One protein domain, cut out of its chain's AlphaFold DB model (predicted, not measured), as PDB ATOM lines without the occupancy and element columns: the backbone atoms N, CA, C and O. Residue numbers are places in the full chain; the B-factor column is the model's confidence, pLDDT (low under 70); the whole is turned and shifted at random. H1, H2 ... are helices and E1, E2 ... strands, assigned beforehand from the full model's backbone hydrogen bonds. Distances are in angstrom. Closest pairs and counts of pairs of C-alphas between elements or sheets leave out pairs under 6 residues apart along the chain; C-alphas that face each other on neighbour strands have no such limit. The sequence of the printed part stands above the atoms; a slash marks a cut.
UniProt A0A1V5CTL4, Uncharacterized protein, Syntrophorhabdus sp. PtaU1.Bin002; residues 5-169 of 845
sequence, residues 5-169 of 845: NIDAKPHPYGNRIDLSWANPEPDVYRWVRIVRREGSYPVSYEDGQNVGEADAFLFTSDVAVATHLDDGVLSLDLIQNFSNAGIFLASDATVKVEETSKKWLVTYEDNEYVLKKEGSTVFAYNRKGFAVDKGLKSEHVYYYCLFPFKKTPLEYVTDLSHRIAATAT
ATOM      1  N   ASN A   5      27.865  -3.989  -4.514       90.69
ATOM      2  CA  ASN A   5      28.666  -2.762  -4.644       90.69
ATOM      3  C   ASN A   5      29.983  -2.773  -3.844       90.69
ATOM      4  O   ASN A   5      30.351  -1.773  -3.227       90.69
ATOM      5  N   ILE A   6      30.677  -3.914  -3.830       93.88
ATOM      6  CA  ILE A   6      31.979  -4.031  -3.172       93.88
ATOM      7  C   ILE A   6      32.987  -3.183  -3.943       93.88
ATOM      8  O   ILE A   6      33.189  -3.370  -5.143       93.88
ATOM      9  N   ASP A   7      33.628  -2.262  -3.238       94.88
ATOM     10  CA  ASP A   7      34.601  -1.333  -3.790       94.88
ATOM     11  C   ASP A   7      35.825  -1.252  -2.875       94.88
ATOM     12  O   ASP A   7      35.715  -1.322  -1.647       94.88
ATOM     13  N   ALA A   8      36.996  -1.115  -3.489       94.62
ATOM     14  CA  ALA A   8      38.282  -1.016  -2.818       94.62
ATOM     15  C   ALA A   8      39.082   0.114  -3.466       94.62
ATOM     16  O   ALA A   8      39.559  -0.010  -4.597       94.62
ATOM     17  N   LYS A   9      39.236   1.228  -2.748       93.50
ATOM     18  CA  LYS A   9      39.894   2.429  -3.265       93.50
ATOM     19  C   LYS A   9      41.185   2.716  -2.503       93.50
ATOM     20  O   LYS A   9      41.158   2.781  -1.274       93.50
ATOM     21  N   PRO A  10      42.321   2.923  -3.191       91.94
ATOM     22  CA  PRO A  10      43.514   3.410  -2.520       91.94
ATOM     23  C   PRO A  10      43.288   4.820  -1.989       91.94
ATOM     24  O   PRO A  10      42.710   5.678  -2.659       91.94
ATOM     25  N   HIS A  11      43.785   5.071  -0.785       89.00
ATOM     26  CA  HIS A  11      43.664   6.374  -0.159       89.00
ATOM     27  C   HIS A  11      44.624   7.390  -0.813       89.00
ATOM     28  O   HIS A  11      45.765   7.037  -1.120       89.00
ATOM     29  N   PRO A  12      44.230   8.666  -0.992       81.69
ATOM     30  CA  PRO A  12      45.109   9.695  -1.561       81.69
ATOM     31  C   PRO A  12      46.412   9.918  -0.789       81.69
ATOM     32  O   PRO A  12      47.458  10.117  -1.391       81.69
ATOM     33  N   TYR A  13      46.379   9.799   0.539       79.38
ATOM     34  CA  TYR A  13      47.580   9.861   1.392       79.38
ATOM     35  C   TYR A  13      48.440   8.584   1.409       79.38
ATOM     36  O   TYR A  13      49.379   8.496   2.195       79.38
ATOM     37  N   GLY A  14      48.133   7.593   0.568       85.81
ATOM     38  CA  GLY A  14      48.933   6.380   0.420       85.81
ATOM     39  C   GLY A  14      48.888   5.414   1.609       85.81
ATOM     40  O   GLY A  14      48.262   5.664   2.638       85.81
ATOM     41  N   ASN A  15      49.533   4.259   1.422       91.44
ATOM     42  CA  ASN A  15      49.703   3.145   2.365       91.44
ATOM     43  C   ASN A  15      48.407   2.698   3.062       91.44
ATOM     44  O   ASN A  15      48.430   2.182   4.185       91.44
ATOM     45  N   ARG A  16      47.272   2.914   2.392       92.25
ATOM     46  CA  ARG A  16      45.935   2.670   2.917       92.25
ATOM     47  C   ARG A  16      44.966   2.340   1.786       92.25
ATOM     48  O   ARG A  16      45.026   2.962   0.725       92.25
ATOM     49  N   ILE A  17      44.071   1.391   2.036       94.88
ATOM     50  CA  ILE A  17      42.951   1.042   1.157       94.88
ATOM     51  C   ILE A  17      41.658   1.166   1.963       94.88
ATOM     52  O   ILE A  17      41.557   0.663   3.082       94.88
ATOM     53  N   ASP A  18      40.684   1.853   1.378       94.19
ATOM     54  CA  ASP A  18      39.341   2.013   1.918       94.19
ATOM     55  C   ASP A  18      38.392   1.055   1.203       94.19
ATOM     56  O   ASP A  18      38.290   1.059  -0.027       94.19
ATOM     57  N   LEU A  19      37.714   0.224   1.988       95.75
ATOM     58  CA  LEU A  19      36.786  -0.796   1.524       95.75
ATOM     59  C   LEU A  19      35.362  -0.373   1.863       95.75
ATOM     60  O   LEU A  19      35.081   0.013   2.999       95.75
ATOM     61  N   SER A  20      34.453  -0.507   0.906       94.25
ATOM     62  CA  SER A  20      33.022  -0.297   1.123       94.25
ATOM     63  C   SER A  20      32.199  -1.368   0.428       94.25
ATOM     64  O   SER A  20      32.608  -1.882  -0.607       94.25
ATOM     65  N   TRP A  21      31.040  -1.695   0.987       94.81
ATOM     66  CA  TRP A  21      30.102  -2.656   0.409       94.81
ATOM     67  C   TRP A  21      28.678  -2.359   0.880       94.81
ATOM     68  O   TRP A  21      28.471  -1.626   1.851       94.81
ATOM     69  N   ALA A  22      27.694  -2.963   0.224       93.19
ATOM     70  CA  ALA A  22      26.308  -2.994   0.661       93.19
ATOM     71  C   ALA A  22      25.915  -4.425   1.053       93.19
ATOM     72  O   ALA A  22      26.126  -5.382   0.311       93.19
ATOM     73  N   ASN A  23      25.355  -4.577   2.247       92.94
ATOM     74  CA  ASN A  23      24.840  -5.828   2.778       92.94
ATOM     75  C   ASN A  23      23.306  -5.807   2.700       92.94
ATOM     76  O   ASN A  23      22.705  -5.136   3.532       92.94
ATOM     77  N   PRO A  24      22.667  -6.504   1.741       90.12
ATOM     78  CA  PRO A  24      21.209  -6.483   1.570       90.12
ATOM     79  C   PRO A  24      20.435  -7.159   2.714       90.12
ATOM     80  O   PRO A  24      19.248  -6.894   2.895       90.12
ATOM     81  N   GLU A  25      21.092  -8.001   3.515       90.19
ATOM     82  CA  GLU A  25      20.479  -8.731   4.629       90.19
ATOM     83  C   GLU A  25      21.218  -8.463   5.956       90.19
ATOM     84  O   GLU A  25      21.677  -9.404   6.618       90.19
ATOM     85  N   PRO A  26      21.358  -7.196   6.392       90.31
ATOM     86  CA  PRO A  26      22.161  -6.852   7.562       90.31
ATOM     87  C   PRO A  26      21.492  -7.278   8.879       90.31
ATOM     88  O   PRO A  26      22.163  -7.424   9.897       90.31
ATOM     89  N   ASP A  27      20.181  -7.533   8.854       88.12
ATOM     90  CA  ASP A  27      19.419  -8.094   9.968       88.12
ATOM     91  C   ASP A  27      19.631  -9.609  10.145       88.12
ATOM     92  O   ASP A  27      19.335 -10.161  11.203       88.12
ATOM     93  N   VAL A  28      20.136 -10.284   9.107       88.50
ATOM     94  CA  VAL A  28      20.409 -11.724   9.095       88.50
ATOM     95  C   VAL A  28      21.907 -11.958   9.266       88.50
ATOM     96  O   VAL A  28      22.297 -12.667  10.187       88.50
ATOM     97  N   TYR A  29      22.750 -11.341   8.437       90.00
ATOM     98  CA  TYR A  29      24.213 -11.412   8.514       90.00
ATOM     99  C   TYR A  29      24.770 -10.082   9.017       90.00
ATOM    100  O   TYR A  29      25.246  -9.252   8.246       90.00
ATOM    101  N   ARG A  30      24.675  -9.876  10.333       89.88
ATOM    102  CA  ARG A  30      25.027  -8.614  11.000       89.88
ATOM    103  C   ARG A  30      26.504  -8.242  10.883       89.88
ATOM    104  O   ARG A  30      26.822  -7.055  10.830       89.88
ATOM    105  N   TRP A  31      27.399  -9.226  10.888       93.38
ATOM    106  CA  TRP A  31      28.836  -8.980  10.876       93.38
ATOM    107  C   TRP A  31      29.450  -9.355   9.536       93.38
ATOM    108  O   TRP A  31      29.035 -10.323   8.904       93.38
ATOM    109  N   VAL A  32      30.471  -8.612   9.122       93.94
ATOM    110  CA  VAL A  32      31.292  -8.940   7.954       93.94
ATOM    111  C   VAL A  32      32.748  -8.916   8.379       93.94
ATOM    112  O   VAL A  32      33.236  -7.897   8.866       93.94
ATOM    113  N   ARG A  33      33.442 -10.041   8.205       94.56
ATOM    114  CA  ARG A  33      34.881 -10.148   8.451       94.56
ATOM    115  C   ARG A  33      35.646  -9.896   7.159       94.56
ATOM    116  O   ARG A  33      35.321 -10.482   6.132       94.56
ATOM    117  N   ILE A  34      36.666  -9.046   7.219       95.75
ATOM    118  CA  ILE A  34      37.487  -8.678   6.068       95.75
ATOM    119  C   ILE A  34      38.846  -9.354   6.206       95.75
ATOM    120  O   ILE A  34      39.595  -9.078   7.144       95.75
ATOM    121  N   VAL A  35      39.183 -10.219   5.254       96.50
ATOM    122  CA  VAL A  35      40.482 -10.898   5.216       96.50
ATOM    123  C   VAL A  35      41.257 -10.426   4.000       96.50
ATOM    124  O   VAL A  35      40.685 -10.241   2.926       96.50
ATOM    125  N   ARG A  36      42.562 -10.225   4.179       95.69
ATOM    126  CA  ARG A  36      43.503  -9.792   3.149       95.69
ATOM    127  C   ARG A  36      44.610 -10.810   2.944       95.69
ATOM    128  O   ARG A  36      45.159 -11.332   3.915       95.69
ATOM    129  N   ARG A  37      45.037 -10.968   1.695       93.94
ATOM    130  CA  ARG A  37      46.228 -11.728   1.312       93.94
ATOM    131  C   ARG A  37      47.029 -11.003   0.216       93.94
ATOM    132  O   ARG A  37      46.512 -10.129  -0.484       93.94
ATOM    133  N   GLU A  38      48.323 -11.311   0.135       91.31
ATOM    134  CA  GLU A  38      49.225 -10.886  -0.949       91.31
ATOM    135  C   GLU A  38      49.283 -12.007  -2.014       91.31
ATOM    136  O   GLU A  38      49.283 -13.186  -1.664       91.31
ATOM    137  N   GLY A  39      49.326 -11.661  -3.306       86.44
ATOM    138  CA  GLY A  39      49.457 -12.623  -4.419       86.44
ATOM    139  C   GLY A  39      48.140 -13.158  -5.003       86.44
ATOM    140  O   GLY A  39      47.971 -13.100  -6.228       86.44
ATOM    141  N   SER A  40      47.199 -13.572  -4.146       91.00
ATOM    142  CA  SER A  40      45.892 -14.158  -4.498       91.00
ATOM    143  C   SER A  40      44.791 -13.837  -3.477       91.00
ATOM    144  O   SER A  40      45.067 -13.300  -2.401       91.00
ATOM    145  N   TYR A  41      43.533 -14.149  -3.814       91.81
ATOM    146  CA  TYR A  41      42.396 -13.969  -2.908       91.81
ATOM    147  C   TYR A  41      42.422 -14.974  -1.747       91.81
ATOM    148  O   TYR A  41      42.705 -16.147  -1.974       91.81
ATOM    149  N   PRO A  42      42.044 -14.553  -0.526       92.31
ATOM    150  CA  PRO A  42      41.726 -15.478   0.559       92.31
ATOM    151  C   PRO A  42      40.652 -16.495   0.150       92.31
ATOM    152  O   PRO A  42      39.575 -16.103  -0.317       92.31
ATOM    153  N   VAL A  43      40.902 -17.788   0.373       88.50
ATOM    154  CA  VAL A  43      39.906 -18.847   0.108       88.50
ATOM    155  C   VAL A  43      38.992 -19.125   1.305       88.50
ATOM    156  O   VAL A  43      37.893 -19.648   1.132       88.50
ATOM    157  N   SER A  44      39.405 -18.741   2.516       90.19
ATOM    158  CA  SER A  44      38.632 -18.905   3.752       90.19
ATOM    159  C   SER A  44      38.827 -17.722   4.709       90.19
ATOM    160  O   SER A  44      39.728 -16.903   4.534       90.19
ATOM    161  N   TYR A  45      37.999 -17.639   5.757       88.88
ATOM    162  CA  TYR A  45      38.086 -16.583   6.777       88.88
ATOM    163  C   TYR A  45      39.350 -16.670   7.664       88.88
ATOM    164  O   TYR A  45      39.628 -15.748   8.441       88.88
ATOM    165  N   GLU A  46      40.105 -17.770   7.558       89.88
ATOM    166  CA  GLU A  46      41.389 -18.007   8.236       89.88
ATOM    167  C   GLU A  46      42.594 -17.852   7.293       89.88
ATOM    168  O   GLU A  46      43.727 -17.737   7.757       89.88
ATOM    169  N   ASP A  47      42.364 -17.815   5.977       88.94
ATOM    170  CA  ASP A  47      43.408 -17.749   4.951       88.94
ATOM    171  C   ASP A  47      43.879 -16.308   4.697       88.94
ATOM    172  O   ASP A  47      43.521 -15.661   3.712       88.94
ATOM    173  N   GLY A  48      44.686 -15.780   5.616       90.62
ATOM    174  CA  GLY A  48      45.336 -14.480   5.471       90.62
ATOM    175  C   GLY A  48      45.240 -13.615   6.720       90.62
ATOM    176  O   GLY A  48      45.009 -14.082   7.834       90.62
ATOM    177  N   GLN A  49      45.445 -12.314   6.541       93.62
ATOM    178  CA  GLN A  49      45.403 -11.347   7.629       93.62
ATOM    179  C   GLN A  49      43.989 -10.790   7.803       93.62
ATOM    180  O   GLN A  49      43.432 -10.204   6.877       93.62
ATOM    181  N   ASN A  50      43.430 -10.912   9.009       92.88
ATOM    182  CA  ASN A  50      42.195 -10.218   9.366       92.88
ATOM    183  C   ASN A  50      42.461  -8.707   9.458       92.88
ATOM    184  O   ASN A  50      43.279  -8.267  10.267       92.88
ATOM    185  N   VAL A  51      41.778  -7.934   8.619       90.56
ATOM    186  CA  VAL A  51      41.879  -6.469   8.559       90.56
ATOM    187  C   VAL A  51      40.899  -5.819   9.534       90.56
ATOM    188  O   VAL A  51      41.157  -4.733  10.048       90.56
ATOM    189  N   GLY A  52      39.793  -6.499   9.833       89.88
ATOM    190  CA  GLY A  52      38.787  -6.038  10.773       89.88
ATOM    191  C   GLY A  52      37.452  -6.753  10.604       89.88
ATOM    192  O   GLY A  52      37.233  -7.521   9.664       89.88
ATOM    193  N   GLU A  53      36.539  -6.460  11.524       91.06
ATOM    194  CA  GLU A  53      35.144  -6.890  11.470       91.06
ATOM    195  C   GLU A  53      34.246  -5.659  11.528       91.06
ATOM    196  O   GLU A  53      34.392  -4.815  12.414       91.06
ATOM    197  N   ALA A  54      33.319  -5.562  10.585       90.50
ATOM    198  CA  ALA A  54      32.306  -4.522  10.565       90.50
ATOM    199  C   ALA A  54      30.993  -5.061  11.136       90.50
ATOM    200  O   ALA A  54      30.587  -6.183  10.825       90.50
ATOM    201  N   ASP A  55      30.339  -4.252  11.963       91.69
ATOM    202  CA  ASP A  55      29.034  -4.538  12.553       91.69
ATOM    203  C   ASP A  55      27.988  -3.606  11.932       91.69
ATOM    204  O   ASP A  55      28.146  -2.387  11.958       91.69
ATOM    205  N   ALA A  56      26.930  -4.180  11.361       90.69
ATOM    206  CA  ALA A  56      25.846  -3.424  10.749       90.69
ATOM    207  C   ALA A  56      24.873  -2.806  11.770       90.69
ATOM    208  O   ALA A  56      24.042  -1.986  11.395       90.69
ATOM    209  N   PHE A  57      24.906  -3.198  13.044       92.38
ATOM    210  CA  PHE A  57      23.949  -2.717  14.043       92.38
ATOM    211  C   PHE A  57      24.156  -1.242  14.411       92.38
ATOM    212  O   PHE A  57      25.269  -0.817  14.710       92.38
ATOM    213  N   LEU A  58      23.053  -0.488  14.461       90.38
ATOM    214  CA  LEU A  58      23.041   0.922  14.845       90.38
ATOM    215  C   LEU A  58      22.474   1.118  16.256       90.38
ATOM    216  O   LEU A  58      23.183   1.555  17.160       90.38
ATOM    217  N   PHE A  59      21.192   0.803  16.449       92.44
ATOM    218  CA  PHE A  59      20.480   1.002  17.714       92.44
ATOM    219  C   PHE A  59      19.210   0.140  17.793       92.44
ATOM    220  O   PHE A  59      18.796  -0.502  16.826       92.44
ATOM    221  N   THR A  60      18.566   0.149  18.960       92.56
ATOM    222  CA  THR A  60      17.232  -0.427  19.189       92.56
ATOM    223  C   THR A  60      16.215   0.656  19.533       92.56
ATOM    224  O   THR A  60      16.562   1.638  20.182       92.56
ATOM    225  N   SER A  61      14.955   0.447  19.162       89.94
ATOM    226  CA  SER A  61      13.824   1.331  19.452       89.94
ATOM    227  C   SER A  61      12.619   0.544  19.979       89.94
ATOM    228  O   SER A  61      12.506  -0.665  19.758       89.94
ATOM    229  N   ASP A  62      11.706   1.233  20.669       86.88
ATOM    230  CA  ASP A  62      10.455   0.660  21.181       86.88
ATOM    231  C   ASP A  62       9.512   0.237  20.039       86.88
ATOM    232  O   ASP A  62       9.478   0.869  18.982       86.88
ATOM    233  N   VAL A  63       8.714  -0.813  20.255       85.50
ATOM    234  CA  VAL A  63       7.728  -1.320  19.287       85.50
ATOM    235  C   VAL A  63       6.681  -0.290  18.849       85.50
ATOM    236  O   VAL A  63       6.131  -0.429  17.757       85.50
ATOM    237  N   ALA A  64       6.417   0.751  19.642       83.94
ATOM    238  CA  ALA A  64       5.472   1.819  19.312       83.94
ATOM    239  C   ALA A  64       5.825   2.579  18.015       83.94
ATOM    240  O   ALA A  64       4.952   3.195  17.399       83.94
ATOM    241  N   VAL A  65       7.078   2.508  17.545       84.12
ATOM    242  CA  VAL A  65       7.476   3.111  16.259       84.12
ATOM    243  C   VAL A  65       7.004   2.302  15.045       84.12
ATOM    244  O   VAL A  65       6.917   2.851  13.952       84.12
ATOM    245  N   ALA A  66       6.656   1.021  15.221       84.31
ATOM    246  CA  ALA A  66       6.278   0.130  14.123       84.31
ATOM    247  C   ALA A  66       5.007   0.587  13.389       84.31
ATOM    248  O   ALA A  66       4.950   0.484  12.171       84.31
ATOM    249  N   THR A  67       4.014   1.132  14.103       84.62
ATOM    250  CA  THR A  67       2.780   1.641  13.475       84.62
ATOM    251  C   THR A  67       3.054   2.850  12.586       84.62
ATOM    252  O   THR A  67       2.504   2.946  11.500       84.62
ATOM    253  N   HIS A  68       3.957   3.737  13.012       84.38
ATOM    254  CA  HIS A  68       4.366   4.894  12.214       84.38
ATOM    255  C   HIS A  68       5.135   4.461  10.957       84.38
ATOM    256  O   HIS A  68       4.890   4.982   9.873       84.38
ATOM    257  N   LEU A  69       6.018   3.465  11.093       87.19
ATOM    258  CA  LEU A  69       6.760   2.886   9.972       87.19
ATOM    259  C   LEU A  69       5.850   2.154   8.972       87.19
ATOM    260  O   LEU A  69       6.093   2.240   7.771       87.19
ATOM    261  N   ASP A  70       4.799   1.477   9.445       89.19
ATOM    262  CA  ASP A  70       3.774   0.847   8.595       89.19
ATOM    263  C   ASP A  70       2.973   1.876   7.784       89.19
ATOM    264  O   ASP A  70       2.627   1.609   6.633       89.19
ATOM    265  N   ASP A  71       2.762   3.072   8.339       87.69
ATOM    266  CA  ASP A  71       2.166   4.216   7.637       87.69
ATOM    267  C   ASP A  71       3.173   4.950   6.722       87.69
ATOM    268  O   ASP A  71       2.823   5.931   6.063       87.69
ATOM    269  N   GLY A  72       4.430   4.488   6.661       84.56
ATOM    270  CA  GLY A  72       5.494   5.078   5.846       84.56
ATOM    271  C   GLY A  72       6.089   6.371   6.417       84.56
ATOM    272  O   GLY A  72       6.691   7.145   5.672       84.56
ATOM    273  N   VAL A  73       5.928   6.630   7.719       85.19
ATOM    274  CA  VAL A  73       6.337   7.879   8.381       85.19
ATOM    275  C   VAL A  73       7.396   7.619   9.459       85.19
ATOM    276  O   VAL A  73       7.299   6.685  10.253       85.19
ATOM    277  N   LEU A  74       8.409   8.486   9.534       84.81
ATOM    278  CA  LEU A  74       9.388   8.486  10.625       84.81
ATOM    279  C   LEU A  74       8.837   9.265  11.830       84.81
ATOM    280  O   LEU A  74       8.534  10.453  11.722       84.81
ATOM    281  N   SER A  75       8.724   8.619  12.995       86.25
ATOM    282  CA  SER A  75       8.368   9.313  14.239       86.25
ATOM    283  C   SER A  75       9.529  10.181  14.747       86.25
ATOM    284  O   SER A  75      10.698   9.899  14.475       86.25
ATOM    285  N   LEU A  76       9.222  11.220  15.538       82.88
ATOM    286  CA  LEU A  76      10.243  12.068  16.176       82.88
ATOM    287  C   LEU A  76      11.218  11.246  17.034       82.88
ATOM    288  O   LEU A  76      12.421  11.495  16.997       82.88
ATOM    289  N   ASP A  77      10.712  10.231  17.738       84.00
ATOM    290  CA  ASP A  77      11.532   9.322  18.545       84.00
ATOM    291  C   ASP A  77      12.532   8.541  17.684       84.00
ATOM    292  O   ASP A  77      13.689   8.362  18.067       84.00
ATOM    293  N   LEU A  78      12.121   8.113  16.485       85.50
ATOM    294  CA  LEU A  78      12.993   7.384  15.573       85.50
ATOM    295  C   LEU A  78      14.064   8.295  14.960       85.50
ATOM    296  O   LEU A  78      15.228   7.903  14.904       85.50
ATOM    297  N   ILE A  79      13.702   9.524  14.575       86.00
ATOM    298  CA  ILE A  79      14.657  10.540  14.097       86.00
ATOM    299  C   ILE A  79      15.689  10.857  15.188       86.00
ATOM    300  O   ILE A  79      16.887  10.933  14.907       86.00
ATOM    301  N   GLN A  80      15.251  10.985  16.444       86.31
ATOM    302  CA  GLN A  80      16.152  11.212  17.570       86.31
ATOM    303  C   GLN A  80      17.098  10.024  17.796       86.31
ATOM    304  O   GLN A  80      18.277  10.236  18.070       86.31
ATOM    305  N   ASN A  81      16.625   8.785  17.644       88.88
ATOM    306  CA  ASN A  81      17.470   7.594  17.764       88.88
ATOM    307  C   ASN A  81      18.536   7.514  16.660       88.88
ATOM    308  O   ASN A  81      19.692   7.221  16.964       88.88
ATOM    309  N   PHE A  82      18.190   7.849  15.410       87.88
ATOM    310  CA  PHE A  82      19.174   7.993  14.331       87.88
ATOM    311  C   PHE A  82      20.200   9.090  14.647       87.88
ATOM    312  O   PHE A  82      21.401   8.847  14.555       87.88
ATOM    313  N   SER A  83      19.744  10.255  15.116       86.94
ATOM    314  CA  SER A  83      20.617  11.373  15.498       86.94
ATOM    315  C   SER A  83      21.585  10.995  16.625       86.94
ATOM    316  O   SER A  83      22.780  11.278  16.551       86.94
ATOM    317  N   ASN A  84      21.107  10.259  17.633       88.06
ATOM    318  CA  ASN A  84      21.940   9.742  18.722       88.06
ATOM    319  C   ASN A  84      22.978   8.713  18.236       88.06
ATOM    320  O   ASN A  84      24.047   8.603  18.829       88.06
ATOM    321  N   ALA A  85      22.687   7.989  17.151       83.56
ATOM    322  CA  ALA A  85      23.638   7.119  16.459       83.56
ATOM    323  C   ALA A  85      24.566   7.885  15.487       83.56
ATOM    324  O   ALA A  85      25.326   7.265  14.745       83.56
ATOM    325  N   GLY A  86      24.521   9.224  15.489       82.56
ATOM    326  CA  GLY A  86      25.336  10.092  14.636       82.56
ATOM    327  C   GLY A  86      24.808  10.253  13.207       82.56
ATOM    328  O   GLY A  86      25.542  10.733  12.346       82.56
ATOM    329  N   ILE A  87      23.563   9.852  12.942       85.19
ATOM    330  CA  ILE A  87      22.930   9.882  11.620       85.19
ATOM    331  C   ILE A  87      21.838  10.955  11.613       85.19
ATOM    332  O   ILE A  87      20.796  10.816  12.250       85.19
ATOM    333  N   PHE A  88      22.055  12.030  10.862       84.12
ATOM    334  CA  PHE A  88      21.102  13.134  10.759       84.12
ATOM    335  C   PHE A  88      20.197  12.936   9.542       84.12
ATOM    336  O   PHE A  88      20.607  13.208   8.420       84.12
ATOM    337  N   LEU A  89      18.975  12.451   9.763       83.81
ATOM    338  CA  LEU A  89      17.965  12.319   8.709       83.81
ATOM    339  C   LEU A  89      17.252  13.661   8.489       83.81
ATOM    340  O   LEU A  89      16.771  14.264   9.453       83.81
ATOM    341  N   ALA A  90      17.156  14.122   7.240       75.88
ATOM    342  CA  ALA A  90      16.331  15.276   6.878       75.88
ATOM    343  C   ALA A  90      14.894  14.857   6.506       75.88
ATOM    344  O   ALA A  90      14.549  13.675   6.466       75.88
ATOM    345  N   SER A  91      14.021  15.845   6.281       66.62
ATOM    346  CA  SER A  91      12.574  15.647   6.078       66.62
ATOM    347  C   SER A  91      12.188  14.901   4.793       66.62
ATOM    348  O   SER A  91      11.015  14.600   4.600       66.62
ATOM    349  N   ASP A  92      13.140  14.651   3.903       79.38
ATOM    350  CA  ASP A  92      13.010  13.931   2.635       79.38
ATOM    351  C   ASP A  92      13.444  12.455   2.718       79.38
ATOM    352  O   ASP A  92      13.393  11.750   1.711       79.38
ATOM    353  N   ALA A  93      13.823  11.955   3.901       84.88
ATOM    354  CA  ALA A  93      14.038  10.526   4.118       84.88
ATOM    355  C   ALA A  93      12.753   9.725   3.833       84.88
ATOM    356  O   ALA A  93      11.672  10.048   4.328       84.88
ATOM    357  N   THR A  94      12.871   8.652   3.053       88.88
ATOM    358  CA  THR A  94      11.729   7.829   2.629       88.88
ATOM    359  C   THR A  94      11.687   6.510   3.386       88.88
ATOM    360  O   THR A  94      12.719   5.859   3.539       88.88
ATOM    361  N   VAL A  95      10.492   6.077   3.800       90.38
ATOM    362  CA  VAL A  95      10.266   4.760   4.410       90.38
ATOM    363  C   VAL A  95       9.513   3.871   3.429       90.38
ATOM    364  O   VAL A  95       8.425   4.212   2.970       90.38
ATOM    365  N   LYS A  96      10.075   2.703   3.131       91.69
ATOM    366  CA  LYS A  96       9.436   1.644   2.354       91.69
ATOM    367  C   LYS A  96       9.106   0.476   3.278       91.69
ATOM    368  O   LYS A  96       9.987  -0.085   3.925       91.69
ATOM    369  N   VAL A  97       7.836   0.084   3.312       91.12
ATOM    370  CA  VAL A  97       7.387  -1.116   4.029       91.12
ATOM    371  C   VAL A  97       7.761  -2.342   3.197       91.12
ATOM    372  O   VAL A  97       7.282  -2.490   2.073       91.12
ATOM    373  N   GLU A  98       8.629  -3.206   3.724       89.31
ATOM    374  CA  GLU A  98       8.965  -4.485   3.080       89.31
ATOM    375  C   GLU A  98       8.039  -5.596   3.574       89.31
ATOM    376  O   GLU A  98       7.477  -6.344   2.777       89.31
ATOM    377  N   GLU A  99       7.814  -5.649   4.888       89.19
ATOM    378  CA  GLU A  99       6.837  -6.523   5.528       89.19
ATOM    379  C   GLU A  99       6.102  -5.752   6.625       89.19
ATOM    380  O   GLU A  99       6.710  -5.343   7.620       89.19
ATOM    381  N   THR A 100       4.786  -5.586   6.471       86.81
ATOM    382  CA  THR A 100       3.952  -4.870   7.445       86.81
ATOM    383  C   THR A 100       4.150  -5.428   8.852       86.81
ATOM    384  O   THR A 100       4.092  -6.640   9.084       86.81
ATOM    385  N   SER A 101       4.385  -4.524   9.799       85.62
ATOM    386  CA  SER A 101       4.637  -4.794  11.211       85.62
ATOM    387  C   SER A 101       5.873  -5.655  11.492       85.62
ATOM    388  O   SER A 101       5.993  -6.183  12.601       85.62
ATOM    389  N   LYS A 102       6.793  -5.808  10.530       88.56
ATOM    390  CA  LYS A 102       7.972  -6.679  10.657       88.56
ATOM    391  C   LYS A 102       9.266  -6.077  10.124       88.56
ATOM    392  O   LYS A 102      10.270  -6.171  10.832       88.56
ATOM    393  N   LYS A 103       9.277  -5.516   8.911       91.81
ATOM    394  CA  LYS A 103      10.503  -5.068   8.237       91.81
ATOM    395  C   LYS A 103      10.262  -3.826   7.381       91.81
ATOM    396  O   LYS A 103       9.319  -3.778   6.590       91.81
ATOM    397  N   TRP A 104      11.151  -2.848   7.517       93.75
ATOM    398  CA  TRP A 104      11.088  -1.564   6.823       93.75
ATOM    399  C   TRP A 104      12.472  -1.156   6.325       93.75
ATOM    400  O   TRP A 104      13.476  -1.416   6.986       93.75
ATOM    401  N   LEU A 105      12.507  -0.477   5.185       92.25
ATOM    402  CA  LEU A 105      13.705   0.111   4.602       92.25
ATOM    403  C   LEU A 105      13.582   1.633   4.663       92.25
ATOM    404  O   LEU A 105      12.637   2.204   4.121       92.25
ATOM    405  N   VAL A 106      14.527   2.287   5.328       90.75
ATOM    406  CA  VAL A 106      14.633   3.745   5.373       90.75
ATOM    407  C   VAL A 106      15.769   4.160   4.455       90.75
ATOM    408  O   VAL A 106      16.910   3.756   4.668       90.75
ATOM    409  N   THR A 107      15.466   4.972   3.452       88.81
ATOM    410  CA  THR A 107      16.451   5.497   2.501       88.81
ATOM    411  C   THR A 107      16.604   6.993   2.716       88.81
ATOM    412  O   THR A 107      15.613   7.724   2.780       88.81
ATOM    413  N   TYR A 108      17.847   7.446   2.836       86.62
ATOM    414  CA  TYR A 108      18.185   8.857   2.943       86.62
ATOM    415  C   TYR A 108      19.520   9.120   2.245       86.62
ATOM    416  O   TYR A 108      20.526   8.480   2.566       86.62
ATOM    417  N   GLU A 109      19.512  10.052   1.288       83.06
ATOM    418  CA  GLU A 109      20.604  10.249   0.324       83.06
ATOM    419  C   GLU A 109      21.018   8.911  -0.329       83.06
ATOM    420  O   GLU A 109      20.162   8.166  -0.802       83.06
ATOM    421  N   ASP A 110      22.314   8.584  -0.316       78.38
ATOM    422  CA  ASP A 110      22.884   7.334  -0.839       78.38
ATOM    423  C   ASP A 110      22.986   6.222   0.227       78.38
ATOM    424  O   ASP A 110      23.740   5.256   0.061       78.38
ATOM    425  N   ASN A 111      22.296   6.370   1.365       84.75
ATOM    426  CA  ASN A 111      22.345   5.412   2.466       84.75
ATOM    427  C   ASN A 111      20.989   4.742   2.684       84.75
ATOM    428  O   ASN A 111      19.926   5.359   2.613       84.75
ATOM    429  N   GLU A 112      21.052   3.458   3.011       90.25
ATOM    430  CA  GLU A 112      19.889   2.625   3.267       90.25
ATOM    431  C   GLU A 112      20.029   1.947   4.627       90.25
ATOM    432  O   GLU A 112      21.085   1.410   4.979       90.25
ATOM    433  N   TYR A 113      18.941   1.960   5.387       92.25
ATOM    434  CA  TYR A 113      18.870   1.428   6.738       92.25
ATOM    435  C   TYR A 113      17.722   0.435   6.835       92.25
ATOM    436  O   TYR A 113      16.588   0.737   6.466       92.25
ATOM    437  N   VAL A 114      18.006  -0.753   7.355       93.06
ATOM    438  CA  VAL A 114      17.011  -1.810   7.535       93.06
ATOM    439  C   VAL A 114      16.537  -1.787   8.979       93.06
ATOM    440  O   VAL A 114      17.343  -1.897   9.901       93.06
ATOM    441  N   LEU A 115      15.230  -1.662   9.183       92.75
ATOM    442  CA  LEU A 115      14.601  -1.790  10.491       92.75
ATOM    443  C   LEU A 115      13.819  -3.092  10.541       92.75
ATOM    444  O   LEU A 115      13.024  -3.380   9.646       92.75
ATOM    445  N   LYS A 116      14.005  -3.866  11.607       93.06
ATOM    446  CA  LYS A 116      13.307  -5.135  11.806       93.06
ATOM    447  C   LYS A 116      12.779  -5.259  13.219       93.06
ATOM    448  O   LYS A 116      13.496  -5.018  14.186       93.06
ATOM    449  N   LYS A 117      11.524  -5.671  13.339       91.56
ATOM    450  CA  LYS A 117      10.895  -5.957  14.623       91.56
ATOM    451  C   LYS A 117      11.135  -7.408  15.027       91.56
ATOM    452  O   LYS A 117      10.742  -8.328  14.313       91.56
ATOM    453  N   GLU A 118      11.676  -7.605  16.223       88.62
ATOM    454  CA  GLU A 118      11.785  -8.910  16.875       88.62
ATOM    455  C   GLU A 118      11.198  -8.810  18.291       88.62
ATOM    456  O   GLU A 118      11.684  -8.076  19.155       88.62
ATOM    457  N   GLY A 119      10.078  -9.504  18.521       87.12
ATOM    458  CA  GLY A 119       9.317  -9.390  19.766       87.12
ATOM    459  C   GLY A 119       8.781  -7.971  19.998       87.12
ATOM    460  O   GLY A 119       8.000  -7.450  19.197       87.12
ATOM    461  N   SER A 120       9.182  -7.358  21.114       88.69
ATOM    462  CA  SER A 120       8.791  -6.000  21.524       88.69
ATOM    463  C   SER A 120       9.829  -4.925  21.177       88.69
ATOM    464  O   SER A 120       9.735  -3.816  21.695       88.69
ATOM    465  N   THR A 121      10.827  -5.239  20.347       90.31
ATOM    466  CA  THR A 121      11.930  -4.323  20.008       90.31
ATOM    467  C   THR A 121      12.073  -4.187  18.496       90.31
ATOM    468  O   THR A 121      11.936  -5.170  17.767       90.31
ATOM    469  N   VAL A 122      12.358  -2.976  18.020       90.31
ATOM    470  CA  VAL A 122      12.750  -2.706  16.631       90.31
ATOM    471  C   VAL A 122      14.257  -2.473  16.590       90.31
ATOM    472  O   VAL A 122      14.770  -1.602  17.287       90.31
ATOM    473  N   PHE A 123      14.971  -3.250  15.787       92.50
ATOM    474  CA  PHE A 123      16.413  -3.146  15.582       92.50
ATOM    475  C   PHE A 123      16.690  -2.385  14.290       92.50
ATOM    476  O   PHE A 123      16.074  -2.691  13.270       92.50
ATOM    477  N   ALA A 124      17.608  -1.421  14.332       92.00
ATOM    478  CA  ALA A 124      18.054  -0.665  13.169       92.00
ATOM    479  C   ALA A 124      19.460  -1.107  12.745       92.00
ATOM    480  O   ALA A 124      20.374  -1.194  13.571       92.00
ATOM    481  N   TYR A 125      19.625  -1.351  11.448       93.38
ATOM    482  CA  TYR A 125      20.861  -1.814  10.832       93.38
ATOM    483  C   TYR A 125      21.251  -0.918   9.656       93.38
ATOM    484  O   TYR A 125      20.395  -0.465   8.899       93.38
ATOM    485  N   ASN A 126      22.546  -0.696   9.473       92.00
ATOM    486  CA  ASN A 126      23.109  -0.031   8.311       92.00
ATOM    487  C   ASN A 126      23.338  -1.046   7.188       92.00
ATOM    488  O   ASN A 126      24.003  -2.063   7.392       92.00
ATOM    489  N   ARG A 127      22.819  -0.763   5.990       91.81
ATOM    490  CA  ARG A 127      23.097  -1.583   4.808       91.81
ATOM    491  C   ARG A 127      24.530  -1.370   4.316       91.81
ATOM    492  O   ARG A 127      25.133  -2.288   3.774       91.81
ATOM    493  N   LYS A 128      25.094  -0.176   4.501       90.62
ATOM    494  CA  LYS A 128      26.426   0.185   4.005       90.62
ATOM    495  C   LYS A 128      27.500  -0.163   5.031       90.62
ATOM    496  O   LYS A 128      27.491   0.338   6.152       90.62
ATOM    497  N   GLY A 129      28.444  -1.006   4.631       90.44
ATOM    498  CA  GLY A 129      29.620  -1.338   5.423       90.44
ATOM    499  C   GLY A 129      30.860  -0.587   4.950       90.44
ATOM    500  O   GLY A 129      30.982  -0.233   3.774       90.44
ATOM    501  N   PHE A 130      31.777  -0.335   5.883       91.44
ATOM    502  CA  PHE A 130      33.045   0.336   5.619       91.44
ATOM    503  C   PHE A 130      34.166  -0.266   6.468       91.44
ATOM    504  O   PHE A 130      33.967  -0.561   7.647       91.44
ATOM    505  N   ALA A 131      35.349  -0.425   5.877       93.56
ATOM    506  CA  ALA A 131      36.560  -0.846   6.573       93.56
ATOM    507  C   ALA A 131      37.781  -0.102   6.023       93.56
ATOM    508  O   ALA A 131      37.832   0.258   4.849       93.56
ATOM    509  N   VAL A 132      38.777   0.111   6.883       93.25
ATOM    510  CA  VAL A 132      40.021   0.794   6.521       93.25
ATOM    511  C   VAL A 132      41.199  -0.115   6.797       93.25
ATOM    512  O   VAL A 132      41.413  -0.521   7.938       93.25
ATOM    513  N   ASP A 133      42.004  -0.347   5.772       94.12
ATOM    514  CA  ASP A 133      43.260  -1.071   5.882       94.12
ATOM    515  C   ASP A 133      44.439  -0.099   5.819       94.12
ATOM    516  O   ASP A 133      44.539   0.677   4.871       94.12
ATOM    517  N   LYS A 134      45.327  -0.107   6.818       92.00
ATOM    518  CA  LYS A 134      46.442   0.851   6.958       92.00
ATOM    519  C   LYS A 134      47.785   0.128   7.046       92.00
ATOM    520  O   LYS A 134      47.856  -1.032   7.435       92.00
ATOM    521  N   GLY A 135      48.869   0.855   6.769       89.88
ATOM    522  CA  GLY A 135      50.235   0.330   6.881       89.88
ATOM    523  C   GLY A 135      50.627  -0.577   5.713       89.88
ATOM    524  O   GLY A 135      51.445  -1.480   5.871       89.88
ATOM    525  N   LEU A 136      50.014  -0.354   4.552       93.25
ATOM    526  CA  LEU A 136      50.242  -1.132   3.340       93.25
ATOM    527  C   LEU A 136      51.542  -0.729   2.647       93.25
ATOM    528  O   LEU A 136      51.947   0.432   2.700       93.25
ATOM    529  N   LYS A 137      52.176  -1.681   1.956       92.75
ATOM    530  CA  LYS A 137      53.329  -1.398   1.095       92.75
ATOM    531  C   LYS A 137      52.854  -0.654  -0.154       92.75
ATOM    532  O   LYS A 137      51.874  -1.059  -0.778       92.75
ATOM    533  N   SER A 138      53.565   0.400  -0.537       91.00
ATOM    534  CA  SER A 138      53.280   1.160  -1.759       91.00
ATOM    535  C   SER A 138      53.507   0.318  -3.025       91.00
ATOM    536  O   SER A 138      54.352  -0.579  -3.035       91.00
ATOM    537  N   GLU A 139      52.755   0.611  -4.091       90.88
ATOM    538  CA  GLU A 139      52.744  -0.111  -5.380       90.88
ATOM    539  C   GLU A 139      52.534  -1.627  -5.264       90.88
ATOM    540  O   GLU A 139      53.025  -2.403  -6.087       90.88
ATOM    541  N   HIS A 140      51.808  -2.065  -4.237       91.88
ATOM    542  CA  HIS A 140      51.518  -3.475  -4.019       91.88
ATOM    543  C   HIS A 140      50.021  -3.752  -4.154       91.88
ATOM    544  O   HIS A 140      49.191  -2.992  -3.649       91.88
ATOM    545  N   VAL A 141      49.680  -4.833  -4.862       92.81
ATOM    546  CA  VAL A 141      48.293  -5.274  -5.046       92.81
ATOM    547  C   VAL A 141      47.897  -6.154  -3.872       92.81
ATOM    548  O   VAL A 141      48.519  -7.186  -3.626       92.81
ATOM    549  N   TYR A 142      46.841  -5.755  -3.174       94.31
ATOM    550  CA  TYR A 142      46.254  -6.512  -2.080       94.31
ATOM    551  C   TYR A 142      44.908  -7.086  -2.505       94.31
ATOM    552  O   TYR A 142      44.110  -6.406  -3.157       94.31
ATOM    553  N   TYR A 143      44.667  -8.336  -2.119       94.94
ATOM    554  CA  TYR A 143      43.448  -9.072  -2.425       94.94
ATOM    555  C   TYR A 143      42.643  -9.258  -1.149       94.94
ATOM    556  O   TYR A 143      43.177  -9.683  -0.124       94.94
ATOM    557  N   TYR A 144      41.354  -8.958  -1.227       95.75
ATOM    558  CA  TYR A 144      40.426  -9.000  -0.111       95.75
ATOM    559  C   TYR A 144      39.295  -9.977  -0.402       95.75
ATOM    560  O   TYR A 144      38.808 -10.059  -1.531       95.75
ATOM    561  N   CYS A 145      38.859 -10.687   0.633       95.44
ATOM    562  CA  CYS A 145      37.618 -11.447   0.628       95.44
ATOM    563  C   CYS A 145      36.795 -11.051   1.856       95.44
ATOM    564  O   CYS A 145      37.324 -10.964   2.972       95.44
ATOM    565  N   LEU A 146      35.516 -10.758   1.634       95.69
ATOM    566  CA  LEU A 146      34.574 -10.373   2.676       95.69
ATOM    567  C   LEU A 146      33.719 -11.588   3.042       95.69
ATOM    568  O   LEU A 146      33.076 -12.192   2.186       95.69
ATOM    569  N   PHE A 147      33.676 -11.924   4.327       94.31
ATOM    570  CA  PHE A 147      32.911 -13.055   4.845       94.31
ATOM    571  C   PHE A 147      31.797 -12.547   5.767       94.31
ATOM    572  O   PHE A 147      32.043 -12.316   6.957       94.31
ATOM    573  N   PRO A 148      30.575 -12.333   5.246       93.75
ATOM    574  CA  PRO A 148      29.394 -12.103   6.067       93.75
ATOM    575  C   PRO A 148      29.150 -13.288   6.996       93.75
ATOM    576  O   PRO A 148      29.280 -14.437   6.574       93.75
ATOM    577  N   PHE A 149      28.794 -13.029   8.251       92.62
ATOM    578  CA  PHE A 149      28.589 -14.090   9.222       92.62
ATOM    579  C   PHE A 149      27.555 -13.768  10.299       92.62
ATOM    580  O   PHE A 149      27.234 -12.615  10.602       92.62
ATOM    581  N   LYS A 150      27.049 -14.842  10.902       87.94
ATOM    582  CA  LYS A 150      26.233 -14.836  12.124       87.94
ATOM    583  C   LYS A 150      27.070 -15.370  13.269       87.94
ATOM    584  O   LYS A 150      27.906 -16.228  13.035       87.94
ATOM    585  N   LYS A 151      26.855 -14.898  14.501       83.94
ATOM    586  CA  LYS A 151      27.566 -15.407  15.693       83.94
ATOM    587  C   LYS A 151      26.876 -16.600  16.362       83.94
ATOM    588  O   LYS A 151      27.539 -17.336  17.086       83.94
ATOM    589  N   THR A 152      25.580 -16.804  16.114       79.81
ATOM    590  CA  THR A 152      24.786 -17.843  16.788       79.81
ATOM    591  C   THR A 152      23.783 -18.499  15.822       79.81
ATOM    592  O   THR A 152      22.731 -17.910  15.569       79.81
ATOM    593  N   PRO A 153      24.057 -19.718  15.313       80.38
ATOM    594  CA  PRO A 153      25.366 -20.381  15.324       80.38
ATOM    595  C   PRO A 153      26.407 -19.585  14.515       80.38
ATOM    596  O   PRO A 153      26.041 -18.758  13.681       80.38
ATOM    597  N   LEU A 154      27.698 -19.799  14.801       86.81
ATOM    598  CA  LEU A 154      28.777 -19.175  14.033       86.81
ATOM    599  C   LEU A 154      28.797 -19.762  12.619       86.81
ATOM    600  O   LEU A 154      29.116 -20.935  12.450       86.81
ATOM    601  N   GLU A 155      28.456 -18.952  11.624       88.38
ATOM    602  CA  GLU A 155      28.335 -19.389  10.232       88.38
ATOM    603  C   GLU A 155      28.826 -18.279   9.304       88.38
ATOM    604  O   GLU A 155      28.273 -17.179   9.326       88.38
ATOM    605  N   TYR A 156      29.857 -18.573   8.510       89.44
ATOM    606  CA  TYR A 156      30.401 -17.671   7.494       89.44
ATOM    607  C   TYR A 156      29.836 -18.013   6.118       89.44
ATOM    608  O   TYR A 156      29.780 -19.180   5.735       89.44
ATOM    609  N   VAL A 157      29.491 -16.985   5.350       89.06
ATOM    610  CA  VAL A 157      29.088 -17.120   3.950       89.06
ATOM    611  C   VAL A 157      30.311 -16.945   3.059       89.06
ATOM    612  O   VAL A 157      30.945 -15.888   3.055       89.06
ATOM    613  N   THR A 158      30.626 -17.981   2.287       86.25
ATOM    614  CA  THR A 158      31.683 -17.961   1.271       86.25
ATOM    615  C   THR A 158      31.062 -17.818  -0.113       86.25
ATOM    616  O   THR A 158      30.298 -18.685  -0.533       86.25
ATOM    617  N   ASP A 159      31.405 -16.749  -0.829       86.56
ATOM    618  CA  ASP A 159      30.962 -16.511  -2.203       86.56
ATOM    619  C   ASP A 159      32.106 -15.860  -2.999       86.56
ATOM    620  O   ASP A 159      32.780 -14.954  -2.504       86.56
ATOM    621  N   LEU A 160      32.347 -16.322  -4.231       85.19
ATOM    622  CA  LEU A 160      33.407 -15.791  -5.099       85.19
ATOM    623  C   LEU A 160      33.178 -14.321  -5.470       85.19
ATOM    624  O   LEU A 160      34.137 -13.602  -5.747       85.19
ATOM    625  N   SER A 161      31.928 -13.858  -5.447       88.50
ATOM    626  CA  SER A 161      31.577 -12.460  -5.697       88.50
ATOM    627  C   SER A 161      31.940 -11.520  -4.544       88.50
ATOM    628  O   SER A 161      31.937 -10.308  -4.736       88.50
ATOM    629  N   HIS A 162      32.324 -12.042  -3.372       93.19
ATOM    630  CA  HIS A 162      32.768 -11.235  -2.226       93.19
ATOM    631  C   HIS A 162      34.255 -10.846  -2.273       93.19
ATOM    632  O   HIS A 162      34.836 -10.427  -1.266       93.19
ATOM    633  N   ARG A 163      34.891 -11.016  -3.433       92.56
ATOM    634  CA  ARG A 163      36.318 -10.797  -3.657       92.56
ATOM    635  C   ARG A 163      36.561  -9.454  -4.342       92.56
ATOM    636  O   ARG A 163      35.895  -9.119  -5.317       92.56
ATOM    637  N   ILE A 164      37.546  -8.697  -3.863       94.44
ATOM    638  CA  ILE A 164      37.959  -7.423  -4.470       94.44
ATOM    639  C   ILE A 164      39.462  -7.198  -4.296       94.44
ATOM    640  O   ILE A 164      40.052  -7.639  -3.312       94.44
ATOM    641  N   ALA A 165      40.103  -6.525  -5.247       93.94
ATOM    642  CA  ALA A 165      41.531  -6.227  -5.191       93.94
ATOM    643  C   ALA A 165      41.797  -4.749  -5.479       93.94
ATOM    644  O   ALA A 165      41.123  -4.136  -6.311       93.94
ATOM    645  N   ALA A 166      42.808  -4.192  -4.814       93.38
ATOM    646  CA  ALA A 166      43.242  -2.816  -5.018       93.38
ATOM    647  C   ALA A 166      44.758  -2.671  -4.844       93.38
ATOM    648  O   ALA A 166      45.397  -3.399  -4.085       93.38
ATOM    649  N   THR A 167      45.340  -1.718  -5.573       92.38
ATOM    650  CA  THR A 167      46.768  -1.382  -5.473       92.38
ATOM    651  C   THR A 167      46.951  -0.260  -4.465       92.38
ATOM    652  O   THR A 167      46.408   0.822  -4.673       92.38
ATOM    653  N   ALA A 168      47.729  -0.482  -3.408       93.31
ATOM    654  CA  ALA A 168      48.058   0.567  -2.449       93.31
ATOM    655  C   ALA A 168      49.030   1.589  -3.069       93.31
ATOM    656  O   ALA A 168      50.042   1.219  -3.667       93.31
ATOM    657  N   THR A 169      48.737   2.880  -2.927       92.56
ATOM    658  CA  THR A 169      49.588   3.984  -3.408       92.56
ATOM    659  C   THR A 169      50.593   4.412  -2.338       92.56
ATOM    660  O   THR A 169      50.412   4.099  -1.165       92.56
TER     661      THR A 169
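AT A GLANCE: This is residues 5 to 169 of the 845 residues of an uncharacterized protein of Syntrophorhabdus sp. PtaU1.Bin002 (UniProt A0A1V5CTL4). Two parts stand end to end: a strand sandwich of E3, E4, E11, E12, E13 against E1, E2, E10, and a strongly twisted five-stranded sheet with H1 and H2 over one face. Two lines of chain join them, E4 running on into E5 and E9 into E10. The 165 printed residues hold thirteen named strands and two named helices, E1 to E5, H1, H2, then E6 to E13; the class is mostly strand. The second part's sheet has the order E5, E9, E8, E7, E6, all antiparallel. The whole is compact, with a radius of gyration of the C-alphas of 17.9 A and spans of 52 by 36 by 22 A.

IN THESE COORDINATES: E1, residues 5 to 10, begins at C-alpha 5 (28.666, -2.762, -4.644). E2 is residues 16 to 22, 20.6 A long, E3 31 to 38, 23.6 A, E4 49 to 55 and E5 57 to 62. H1, 65 to 70, and H2, 76 to 84, follow. E6 is 94 to 99, E7 103 to 108, E8 111 to 118, 22.9 A, E9 121 to 126 and E10 128 to 134. E11, 140 to 151, spans 33.2 A; E12 is 154 to 156. E13, 163 to 168, ends at C-alpha 168 (48.058, 0.567, -2.449).

HOW THE PARTS SIT: The sandwich's two sheets are face to face: the parts of them that face each other are 8.4 A centre to centre, and the strands of the one stand at 35 degrees to those of the other. E1 and E2, a hairpin, are antiparallel, with N 7 and O 20 at 2.8 A; E2 and E10 are antiparallel, with N 19 and O 131 at 2.9 A. In the other, branched sheet, E3 pairs antiparallel with E4, N 34 and O 52 at 2.9 A, and on its other side with E11, N 33 and O 147 at 2.9 A. E12 and E13 lie on the other side of E11 from E3, with N 150 and O 155 at 3.1 A and N 144 and O 164 at 2.8 A. E6, E7, E8 and E9 form a meander, each strand the antiparallel neighbour of the one before. N 106 and O 113 are 2.8 A apart in E7 and E8; N 61 and O 122 are 2.8 A apart in E5 and E9. H1 is on this sheet at a height over the sheet of 8.2 A and runs across the strands, at 69 degrees to E8 on the local plane; it lies over E8, with 4 of its 6 C-alphas on E8, and only just not over E7 as well, with 2 on E7; the closest C-alphas of H1 and E6 are those of Asp 70 and Val 97, 6.1 A apart. H2, on the same face, lies over E5, with the C-alphas of Leu 78 and Ser 61 at 7.2 A. In H1 and H2 every O i to N i+4 pair is within hydrogen-bond range.

THE WHOLE: The C-alphas of Thr 67 and Glu 139, the two farthest apart, are 53.4 A apart. The printed part has no cut, and no link is long. Mean pLDDT of the printed part is 89.6; residue 91 is under 70.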